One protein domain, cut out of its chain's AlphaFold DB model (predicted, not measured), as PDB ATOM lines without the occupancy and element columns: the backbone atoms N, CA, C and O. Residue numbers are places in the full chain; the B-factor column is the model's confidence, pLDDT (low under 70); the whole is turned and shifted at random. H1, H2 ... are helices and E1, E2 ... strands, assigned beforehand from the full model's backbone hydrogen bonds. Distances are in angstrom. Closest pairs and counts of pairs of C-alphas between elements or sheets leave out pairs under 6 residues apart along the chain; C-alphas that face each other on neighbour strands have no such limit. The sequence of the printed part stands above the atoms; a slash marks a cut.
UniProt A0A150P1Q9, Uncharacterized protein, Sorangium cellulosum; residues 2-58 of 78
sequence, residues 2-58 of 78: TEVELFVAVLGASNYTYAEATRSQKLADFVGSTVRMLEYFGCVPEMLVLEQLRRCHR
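Overview. This is residues 2 to 58 of the 78 residues of an uncharacterized protein of Sorangium cellulosum (UniProt A0A150P1Q9). A two-stranded hairpin, E1 and E2, makes a small slab with one face covered by a single helix, H1, which folds back over it after E2. After H1 a long stretch without named elements turns round and runs back past the E1 side of the hairpin, with a gap between them. The printed part has 57 residues, with two named strands and one named helix in the order E1, E2, H1; the sheet has the order E1 - E2 and is antiparallel, and the class is mixed, helices and strands. The whole is compact, with a radius of gyration of the C-alphas of 11.6 A, and the C-alphas span 32 by 25 by 16 A along their three main axes.

Along the chain. E1 is residues 5 to 11, from C-alpha 5 at (-9.695, 3.373, -22.925) to C-alpha 11, a length of 20.2 A. A tight link of 4 residues leads to E2, residues 16 to 22, which measures 19.4 A from first to last C-alpha. A second tight link of 4 residues leads to H1, residues 27 to 41, which measures 20.8 A from C-alpha 27 at (-20.200, 3.884, -29.979) to C-alpha 41 at (-23.381, 14.919, -12.655). Residues 42 to 58 hold no named element.

Arrangement. E1 and E2 form a hairpin, antiparallel at 163 degrees between their N-to-C directions. C-alphas 8 and 19 face each other at 4.4 A. N 9 and O 18 are within hydrogen-bond range at 2.8 A, and N 20 and O 7 at 2.9 A. The closest C-alphas of E2 and H1 are those of Tyr 18 and Met 37, 6.5 A apart. E1 and H1 have as their closest C-alphas those of Phe 7 and Ser 33, 7.1 A apart. The centre of H1 is 9.6 A from that of E2 and 9.8 A from that of E1. In H1 every O i to N i+4 pair is within hydrogen-bond range.

Size, cuts and confidence. The two C-alphas farthest apart are those of Thr 2 and Glu 46, at 35.6 A, and the first and last printed C-alphas, of Thr 2 and Arg 58, are 26.6 A apart. The printed part has no cut, and neither link between named elements is long. The C-alphas of residues 42 to 58 lie 8 to 18 A from the mean of the C-alphas. The mean pLDDT of the printed part is 81.9, and residues 51 to 58 are under 70.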
ATOM      1  N   THR A   2      -4.716  -5.990 -19.608       79.19
ATOM      2  CA  THR A   2      -5.736  -5.771 -20.651       79.19
ATOM      3  C   THR A   2      -5.783  -4.284 -20.973       79.19
ATOM      4  O   THR A   2      -5.851  -3.479 -20.047       79.19
ATOM      5  N   GLU A   3      -5.722  -3.925 -22.254       81.38
ATOM      6  CA  GLU A   3      -5.848  -2.534 -22.698       81.38
ATOM      7  C   GLU A   3      -7.269  -2.018 -22.448       81.38
ATOM      8  O   GLU A   3      -8.253  -2.744 -22.620       81.38
ATOM      9  N   VAL A   4      -7.357  -0.772 -21.992       89.06
ATOM     10  CA  VAL A   4      -8.604  -0.059 -21.708       89.06
ATOM     11  C   VAL A   4      -8.461   1.382 -22.167       89.06
ATOM     12  O   VAL A   4      -7.356   1.911 -22.262       89.06
ATOM     13  N   GLU A   5      -9.593   2.010 -22.425       87.06
ATOM     14  CA  GLU A   5      -9.695   3.373 -22.925       87.06
ATOM     15  C   GLU A   5     -10.189   4.278 -21.804       87.06
ATOM     16  O   GLU A   5     -11.030   3.871 -21.000       87.06
ATOM     17  N   LEU A   6      -9.679   5.504 -21.734       89.25
ATOM     18  CA  LEU A   6     -10.106   6.464 -20.724       89.25
ATOM     19  C   LEU A   6     -11.158   7.398 -21.321       89.25
ATOM     20  O   LEU A   6     -10.877   8.131 -22.264       89.25
ATOM     21  N   PHE A   7     -12.355   7.382 -20.748       89.31
ATOM     22  CA  PHE A   7     -13.384   8.376 -21.016       89.31
ATOM     23  C   PHE A   7     -13.253   9.488 -19.978       89.31
ATOM     24  O   PHE A   7     -13.226   9.202 -18.780       89.31
ATOM     25  N   VAL A   8     -13.172  10.741 -20.425       89.88
ATOM     26  CA  VAL A   8     -13.057  11.914 -19.552       89.88
ATOM     27  C   VAL A   8     -14.077  12.955 -19.982       89.88
ATOM     28  O   VAL A   8     -14.209  13.244 -21.167       89.88
ATOM     29  N   ALA A   9     -14.772  13.545 -19.018       89.56
ATOM     30  CA  ALA A   9     -15.699  14.641 -19.242       89.56
ATOM     31  C   ALA A   9     -15.531  15.720 -18.174       89.56
ATOM     32  O   ALA A   9     -15.229  15.414 -17.021       89.56
ATOM     33  N   VAL A  10     -15.739  16.982 -18.549       89.12
ATOM     34  CA  VAL A  10     -15.573  18.135 -17.655       89.12
ATOM     35  C   VAL A  10     -16.743  19.096 -17.832       89.12
ATOM     36  O   VAL A  10     -17.041  19.517 -18.949       89.12
ATOM     37  N   LEU A  11     -17.385  19.494 -16.730       86.31
ATOM     38  CA  LEU A  11     -18.329  20.610 -16.739       86.31
ATOM     39  C   LEU A  11     -17.559  21.932 -16.830       86.31
ATOM     40  O   LEU A  11     -16.915  22.353 -15.868       86.31
ATOM     41  N   GLY A  12     -17.649  22.608 -17.979       81.25
ATOM     42  CA  GLY A  12     -16.836  23.791 -18.292       81.25
ATOM     43  C   GLY A  12     -16.985  24.975 -17.325       81.25
ATOM     44  O   GLY A  12     -16.048  25.752 -17.178       81.25
ATOM     45  N   ALA A  13     -18.120  25.104 -16.630       83.19
ATOM     46  CA  ALA A  13     -18.359  26.203 -15.689       83.19
ATOM     47  C   ALA A  13     -17.704  25.997 -14.310       83.19
ATOM     48  O   ALA A  13     -17.360  26.966 -13.640       83.19
ATOM     49  N   SER A  14     -17.550  24.746 -13.870       83.44
ATOM     50  CA  SER A  14     -17.091  24.399 -12.516       83.44
ATOM     51  C   SER A  14     -15.800  23.586 -12.496       83.44
ATOM     52  O   SER A  14     -15.282  23.291 -11.421       83.44
ATOM     53  N   ASN A  15     -15.287  23.211 -13.671       84.12
ATOM     54  CA  ASN A  15     -14.181  22.272 -13.823       84.12
ATOM     55  C   ASN A  15     -14.448  20.933 -13.105       84.12
ATOM     56  O   ASN A  15     -13.534  20.294 -12.584       84.12
ATOM     57  N   TYR A  16     -15.723  20.536 -13.025       86.62
ATOM     58  CA  TYR A  16     -16.125  19.296 -12.374       86.62
ATOM     59  C   TYR A  16     -15.932  18.128 -13.335       86.62
ATOM     60  O   TYR A  16     -16.603  18.042 -14.365       86.62
ATOM     61  N   THR A  17     -14.979  17.262 -13.002       90.81
ATOM     62  CA  THR A  17     -14.475  16.221 -13.901       90.81
ATOM     63  C   THR A  17     -15.022  14.849 -13.535       90.81
ATOM     64  O   THR A  17     -15.048  14.460 -12.368       90.81
ATOM     65  N   TYR A  18     -15.395  14.095 -14.560       89.50
ATOM     66  CA  TYR A  18     -15.732  12.682 -14.510       89.50
ATOM     67  C   TYR A  18     -14.736  11.901 -15.366       89.50
ATOM     68  O   TYR A  18     -14.412  12.322 -16.476       89.50
ATOM     69  N   ALA A  19     -14.248  10.770 -14.862       92.75
ATOM     70  CA  ALA A  19     -13.363   9.887 -15.608       92.75
ATOM     71  C   ALA A  19     -13.731   8.423 -15.359       92.75
ATOM     72  O   ALA A  19     -13.879   8.010 -14.208       92.75
ATOM     73  N   GLU A  20     -13.842   7.629 -16.422       91.19
ATOM     74  CA  GLU A  20     -14.087   6.190 -16.325       91.19
ATOM     75  C   GLU A  20     -13.214   5.379 -17.291       91.19
ATOM     76  O   GLU A  20     -12.902   5.806 -18.405       91.19
ATOM     77  N   ALA A  21     -12.824   4.178 -16.859       91.62
ATOM     78  CA  ALA A  21     -12.103   3.227 -17.694       91.62
ATOM     79  C   ALA A  21     -13.100   2.361 -18.473       91.62
ATOM     80  O   ALA A  21     -13.815   1.532 -17.906       91.62
ATOM     81  N   THR A  22     -13.116   2.539 -19.786       85.31
ATOM     82  CA  THR A  22     -14.013   1.862 -20.715       85.31
ATOM     83  C   THR A  22     -13.279   0.748 -21.456       85.31
ATOM     84  O   THR A  22     -12.082   0.822 -21.728       85.31
ATOM     85  N   ARG A  23     -13.987  -0.334 -21.791       81.56
ATOM     86  CA  ARG A  23     -13.390  -1.517 -22.435       81.56
ATOM     87  C   ARG A  23     -13.047  -1.311 -23.916       81.56
ATOM     88  O   ARG A  23     -12.228  -2.059 -24.440       81.56
ATOM     89  N   SER A  24     -13.687  -0.365 -24.606       82.50
ATOM     90  CA  SER A  24     -13.465  -0.100 -26.034       82.50
ATOM     91  C   SER A  24     -13.905   1.311 -26.440       82.50
ATOM     92  O   SER A  24     -14.788   1.886 -25.818       82.50
ATOM     93  N   GLN A  25     -13.364   1.837 -27.546       79.81
ATOM     94  CA  GLN A  25     -13.799   3.104 -28.171       79.81
ATOM     95  C   GLN A  25     -15.024   2.937 -29.095       79.81
ATOM     96  O   GLN A  25     -15.169   3.641 -30.097       79.81
ATOM     97  N   LYS A  26     -15.875   1.935 -28.854       84.81
ATOM     98  CA  LYS A  26     -17.070   1.711 -29.678       84.81
ATOM     99  C   LYS A  26     -18.173   2.683 -29.272       84.81
ATOM    100  O   LYS A  26     -18.273   3.076 -28.117       84.81
ATOM    101  N   LEU A  27     -19.064   2.990 -30.217       83.50
ATOM    102  CA  LEU A  27     -20.200   3.884 -29.979       83.50
ATOM    103  C   LEU A  27     -21.079   3.425 -28.804       83.50
ATOM    104  O   LEU A  27     -21.501   4.247 -28.003       83.50
ATOM    105  N   ALA A  28     -21.337   2.119 -28.684       86.69
ATOM    106  CA  ALA A  28     -22.162   1.579 -27.603       86.69
ATOM    107  C   ALA A  28     -21.548   1.842 -26.221       86.69
ATOM    108  O   ALA A  28     -22.248   2.258 -25.299       86.69
ATOM    109  N   ASP A  29     -20.235   1.644 -26.104       86.44
ATOM    110  CA  ASP A  29     -19.512   1.894 -24.865       86.44
ATOM    111  C   ASP A  29     -19.518   3.392 -24.538       86.44
ATOM    112  O   ASP A  29     -19.878   3.764 -23.427       86.44
ATOM    113  N   PHE A  30     -19.270   4.243 -25.538       85.44
ATOM    114  CA  PHE A  30     -19.310   5.701 -25.422       85.44
ATOM    115  C   PHE A  30     -20.677   6.250 -24.972       85.44
ATOM    116  O   PHE A  30     -20.754   7.115 -24.096       85.44
ATOM    117  N   VAL A  31     -21.776   5.740 -25.538       88.31
ATOM    118  CA  VAL A  31     -23.136   6.115 -25.114       88.31
ATOM    119  C   VAL A  31     -23.365   5.694 -23.664       88.31
ATOM    120  O   VAL A  31     -23.864   6.488 -22.871       88.31
ATOM    121  N   GLY A  32     -22.945   4.482 -23.290       91.12
ATOM    122  CA  GLY A  32     -23.029   4.015 -21.907       91.12
ATOM    123  C   GLY A  32     -22.231   4.890 -20.935       91.12
ATOM    124  O   GLY A  32     -22.746   5.234 -19.872       91.12
ATOM    125  N   SER A  33     -21.009   5.283 -21.307       90.06
ATOM    126  CA  SER A  33     -20.159   6.206 -20.543       90.06
ATOM    127  C   SER A  33     -20.827   7.557 -20.346       90.06
ATOM    128  O   SER A  33     -20.820   8.109 -19.251       90.06
ATOM    129  N   THR A  34     -21.469   8.061 -21.399       89.00
ATOM    130  CA  THR A  34     -22.171   9.344 -21.371       89.00
ATOM    131  C   THR A  34     -23.395   9.289 -20.456       89.00
ATOM    132  O   THR A  34     -23.619  10.222 -19.694       89.00
ATOM    133  N   VAL A  35     -24.165   8.196 -20.461       92.56
ATOM    134  CA  VAL A  35     -25.303   8.025 -19.536       92.56
ATOM    135  C   VAL A  35     -24.828   8.029 -18.084       92.56
ATOM    136  O   VAL A  35     -25.331   8.817 -17.288       92.56
ATOM    137  N   ARG A  36     -23.804   7.230 -17.752       93.38
ATOM    138  CA  ARG A  36     -23.246   7.183 -16.388       93.38
ATOM    139  C   ARG A  36     -22.646   8.517 -15.955       93.38
ATOM    140  O   ARG A  36     -22.771   8.905 -14.799       93.38
ATOM    141  N   MET A  37     -22.021   9.234 -16.884       91.69
ATOM    142  CA  MET A  37     -21.520  10.585 -16.659       91.69
ATOM    143  C   MET A  37     -22.659  11.561 -16.318       91.69
ATOM    144  O   MET A  37     -22.540  12.316 -15.357       91.69
ATOM    145  N   LEU A  38     -23.765  11.548 -17.071       90.31
ATOM    146  CA  LEU A  38     -24.928  12.403 -16.796       90.31
ATOM    147  C   LEU A  38     -25.583  12.055 -15.454       90.31
ATOM    148  O   LEU A  38     -25.942  12.954 -14.698       90.31
ATOM    149  N   GLU A  39     -25.692  10.764 -15.133       93.19
ATOM    150  CA  GLU A  39     -26.168  10.295 -13.827       93.19
ATOM    151  C   GLU A  39     -25.254  10.767 -12.690       93.19
ATOM    152  O   GLU A  39     -25.745  11.238 -11.667       93.19
ATOM    153  N   TYR A  40     -23.931  10.704 -12.881       90.94
ATOM    154  CA  TYR A  40     -22.950  11.184 -11.908       90.94
ATOM    155  C   TYR A  40     -23.042  12.698 -11.690       90.94
ATOM    156  O   TYR A  40     -22.997  13.164 -10.552       90.94
ATOM    157  N   PHE A  41     -23.194  13.474 -12.764       88.94
ATOM    158  CA  PHE A  41     -23.381  14.919 -12.655       88.94
ATOM    159  C   PHE A  41     -24.768  15.307 -12.128       88.94
ATOM    160  O   PHE A  41     -24.934  16.417 -11.626       88.94
ATOM    161  N   GLY A  42     -25.762  14.419 -12.232       89.62
ATOM    162  CA  GLY A  42     -27.143  14.689 -11.834       89.62
ATOM    163  C   GLY A  42     -27.796  15.816 -12.640       89.62
ATOM    164  O   GLY A  42     -28.782  16.403 -12.198       89.62
ATOM    165  N   CYS A  43     -27.235  16.160 -13.801       83.56
ATOM    166  CA  CYS A  43     -27.689  17.259 -14.641       83.56
ATOM    167  C   CYS A  43     -27.521  16.930 -16.127       83.56
ATOM    168  O   CYS A  43     -26.747  16.055 -16.515       83.56
ATOM    169  N   VAL A  44     -28.258  17.658 -16.965       86.19
ATOM    170  CA  VAL A  44     -28.117  17.603 -18.421       86.19
ATOM    171  C   VAL A  44     -27.493  18.924 -18.870       86.19
ATOM    172  O   VAL A  44     -28.124  19.967 -18.690       86.19
ATOM    173  N   PRO A  45     -26.257  18.919 -19.401       81.56
ATOM    174  CA  PRO A  45     -25.635  20.134 -19.903       81.56
ATOM    175  C   PRO A  45     -26.382  20.628 -21.147       81.56
ATOM    176  O   PRO A  45     -26.835  19.830 -21.965       81.56
ATOM    177  N   GLU A  46     -26.482  21.948 -21.311       85.56
ATOM    178  CA  GLU A  46     -27.126  22.571 -22.479       85.56
ATOM    179  C   GLU A  46     -26.398  22.233 -23.789       85.56
ATOM    180  O   GLU A  46     -27.018  22.060 -24.837       85.56
ATOM    181  N   MET A  47     -25.073  22.093 -23.721       83.00
ATOM    182  CA  MET A  47     -24.229  21.739 -24.851       83.00
ATOM    183  C   MET A  47     -23.216  20.677 -24.434       83.00
ATOM    184  O   MET A  47     -22.469  20.856 -23.472       83.00
ATOM    185  N   LEU A  48     -23.170  19.585 -25.196       82.19
ATOM    186  CA  LEU A  48     -22.150  18.554 -25.078       82.19
ATOM    187  C   LEU A  48     -21.204  18.675 -26.273       82.19
ATOM    188  O   LEU A  48     -21.584  18.391 -27.408       82.19
ATOM    189  N   VAL A  49     -19.973  19.109 -26.017       80.00
ATOM    190  CA  VAL A  49     -18.916  19.133 -27.031       80.00
ATOM    191  C   VAL A  49     -18.066  17.889 -26.847       80.00
ATOM    192  O   VAL A  49     -17.457  17.702 -25.798       80.00
ATOM    193  N   LEU A  50     -18.042  17.039 -27.868       75.69
ATOM    194  CA  LEU A  50     -17.217  15.838 -27.889       75.69
ATOM    195  C   LEU A  50     -15.902  16.150 -28.583       75.69
ATOM    196  O   LEU A  50     -15.902  16.686 -29.696       75.69
ATOM    197  N   GLU A  51     -14.781  15.816 -27.944       68.94
ATOM    198  CA  GLU A  51     -13.504  15.896 -28.634       68.94
ATOM    199  C   GLU A  51     -13.414  14.763 -29.668       68.94
ATOM    200  O   GLU A  51     -13.906  13.651 -29.479       68.94
ATOM    201  N   GLN A  52     -12.878  15.083 -30.842       58.88
ATOM    202  CA  GLN A  52     -12.976  14.222 -32.015       58.88
ATOM    203  C   GLN A  52     -12.063  12.992 -31.891       58.88
ATOM    204  O   GLN A  52     -10.924  12.998 -32.362       58.88
ATOM    205  N   LEU A  53     -12.575  11.890 -31.342       55.16
ATOM    206  CA  LEU A  53     -11.959  10.575 -31.509       55.16
ATOM    207  C   LEU A  53     -12.236  10.077 -32.932       55.16
ATOM    208  O   LEU A  53     -13.386   9.930 -33.352       55.16
ATOM    209  N   ARG A  54     -11.167   9.759 -33.677       54.16
ATOM    210  CA  ARG A  54     -11.171   9.341 -35.101       54.16
ATOM    211  C   ARG A  54     -12.103   8.160 -35.456       54.16
ATOM    212  O   ARG A  54     -12.186   7.802 -36.625       54.16
ATOM    213  N   ARG A  55     -12.796   7.540 -34.493       52.91
ATOM    214  CA  ARG A  55     -13.647   6.350 -34.676       52.91
ATOM    215  C   ARG A  55     -15.149   6.556 -34.435       52.91
ATOM    216  O   ARG A  55     -15.912   5.673 -34.811       52.91
ATOM    217  N   CYS A  56     -15.603   7.703 -33.916       47.16
ATOM    218  CA  CYS A  56     -17.043   8.017 -33.805       47.16
ATOM    219  C   CYS A  56     -17.654   8.546 -35.128       47.16
ATOM    220  O   CYS A  56     -18.802   8.977 -35.179       47.16
ATOM    221  N   HIS A  57     -16.909   8.501 -36.237       45.84
ATOM    222  CA  HIS A  57     -17.436   8.822 -37.561       45.84
ATOM    223  C   HIS A  57     -18.039   7.574 -38.221       45.84
ATOM    224  O   HIS A  57     -17.401   6.878 -39.007       45.84
ATOM    225  N   ARG A  58     -19.323   7.334 -37.950       37.59
ATOM    226  CA  ARG A  58     -20.254   6.923 -39.005       37.59
ATOM    227  C   ARG A  58     -21.471   7.829 -38.911       37.59
ATOM    228  O   ARG A  58     -22.426   7.552 -38.196       37.59
TER     229      ARG A  58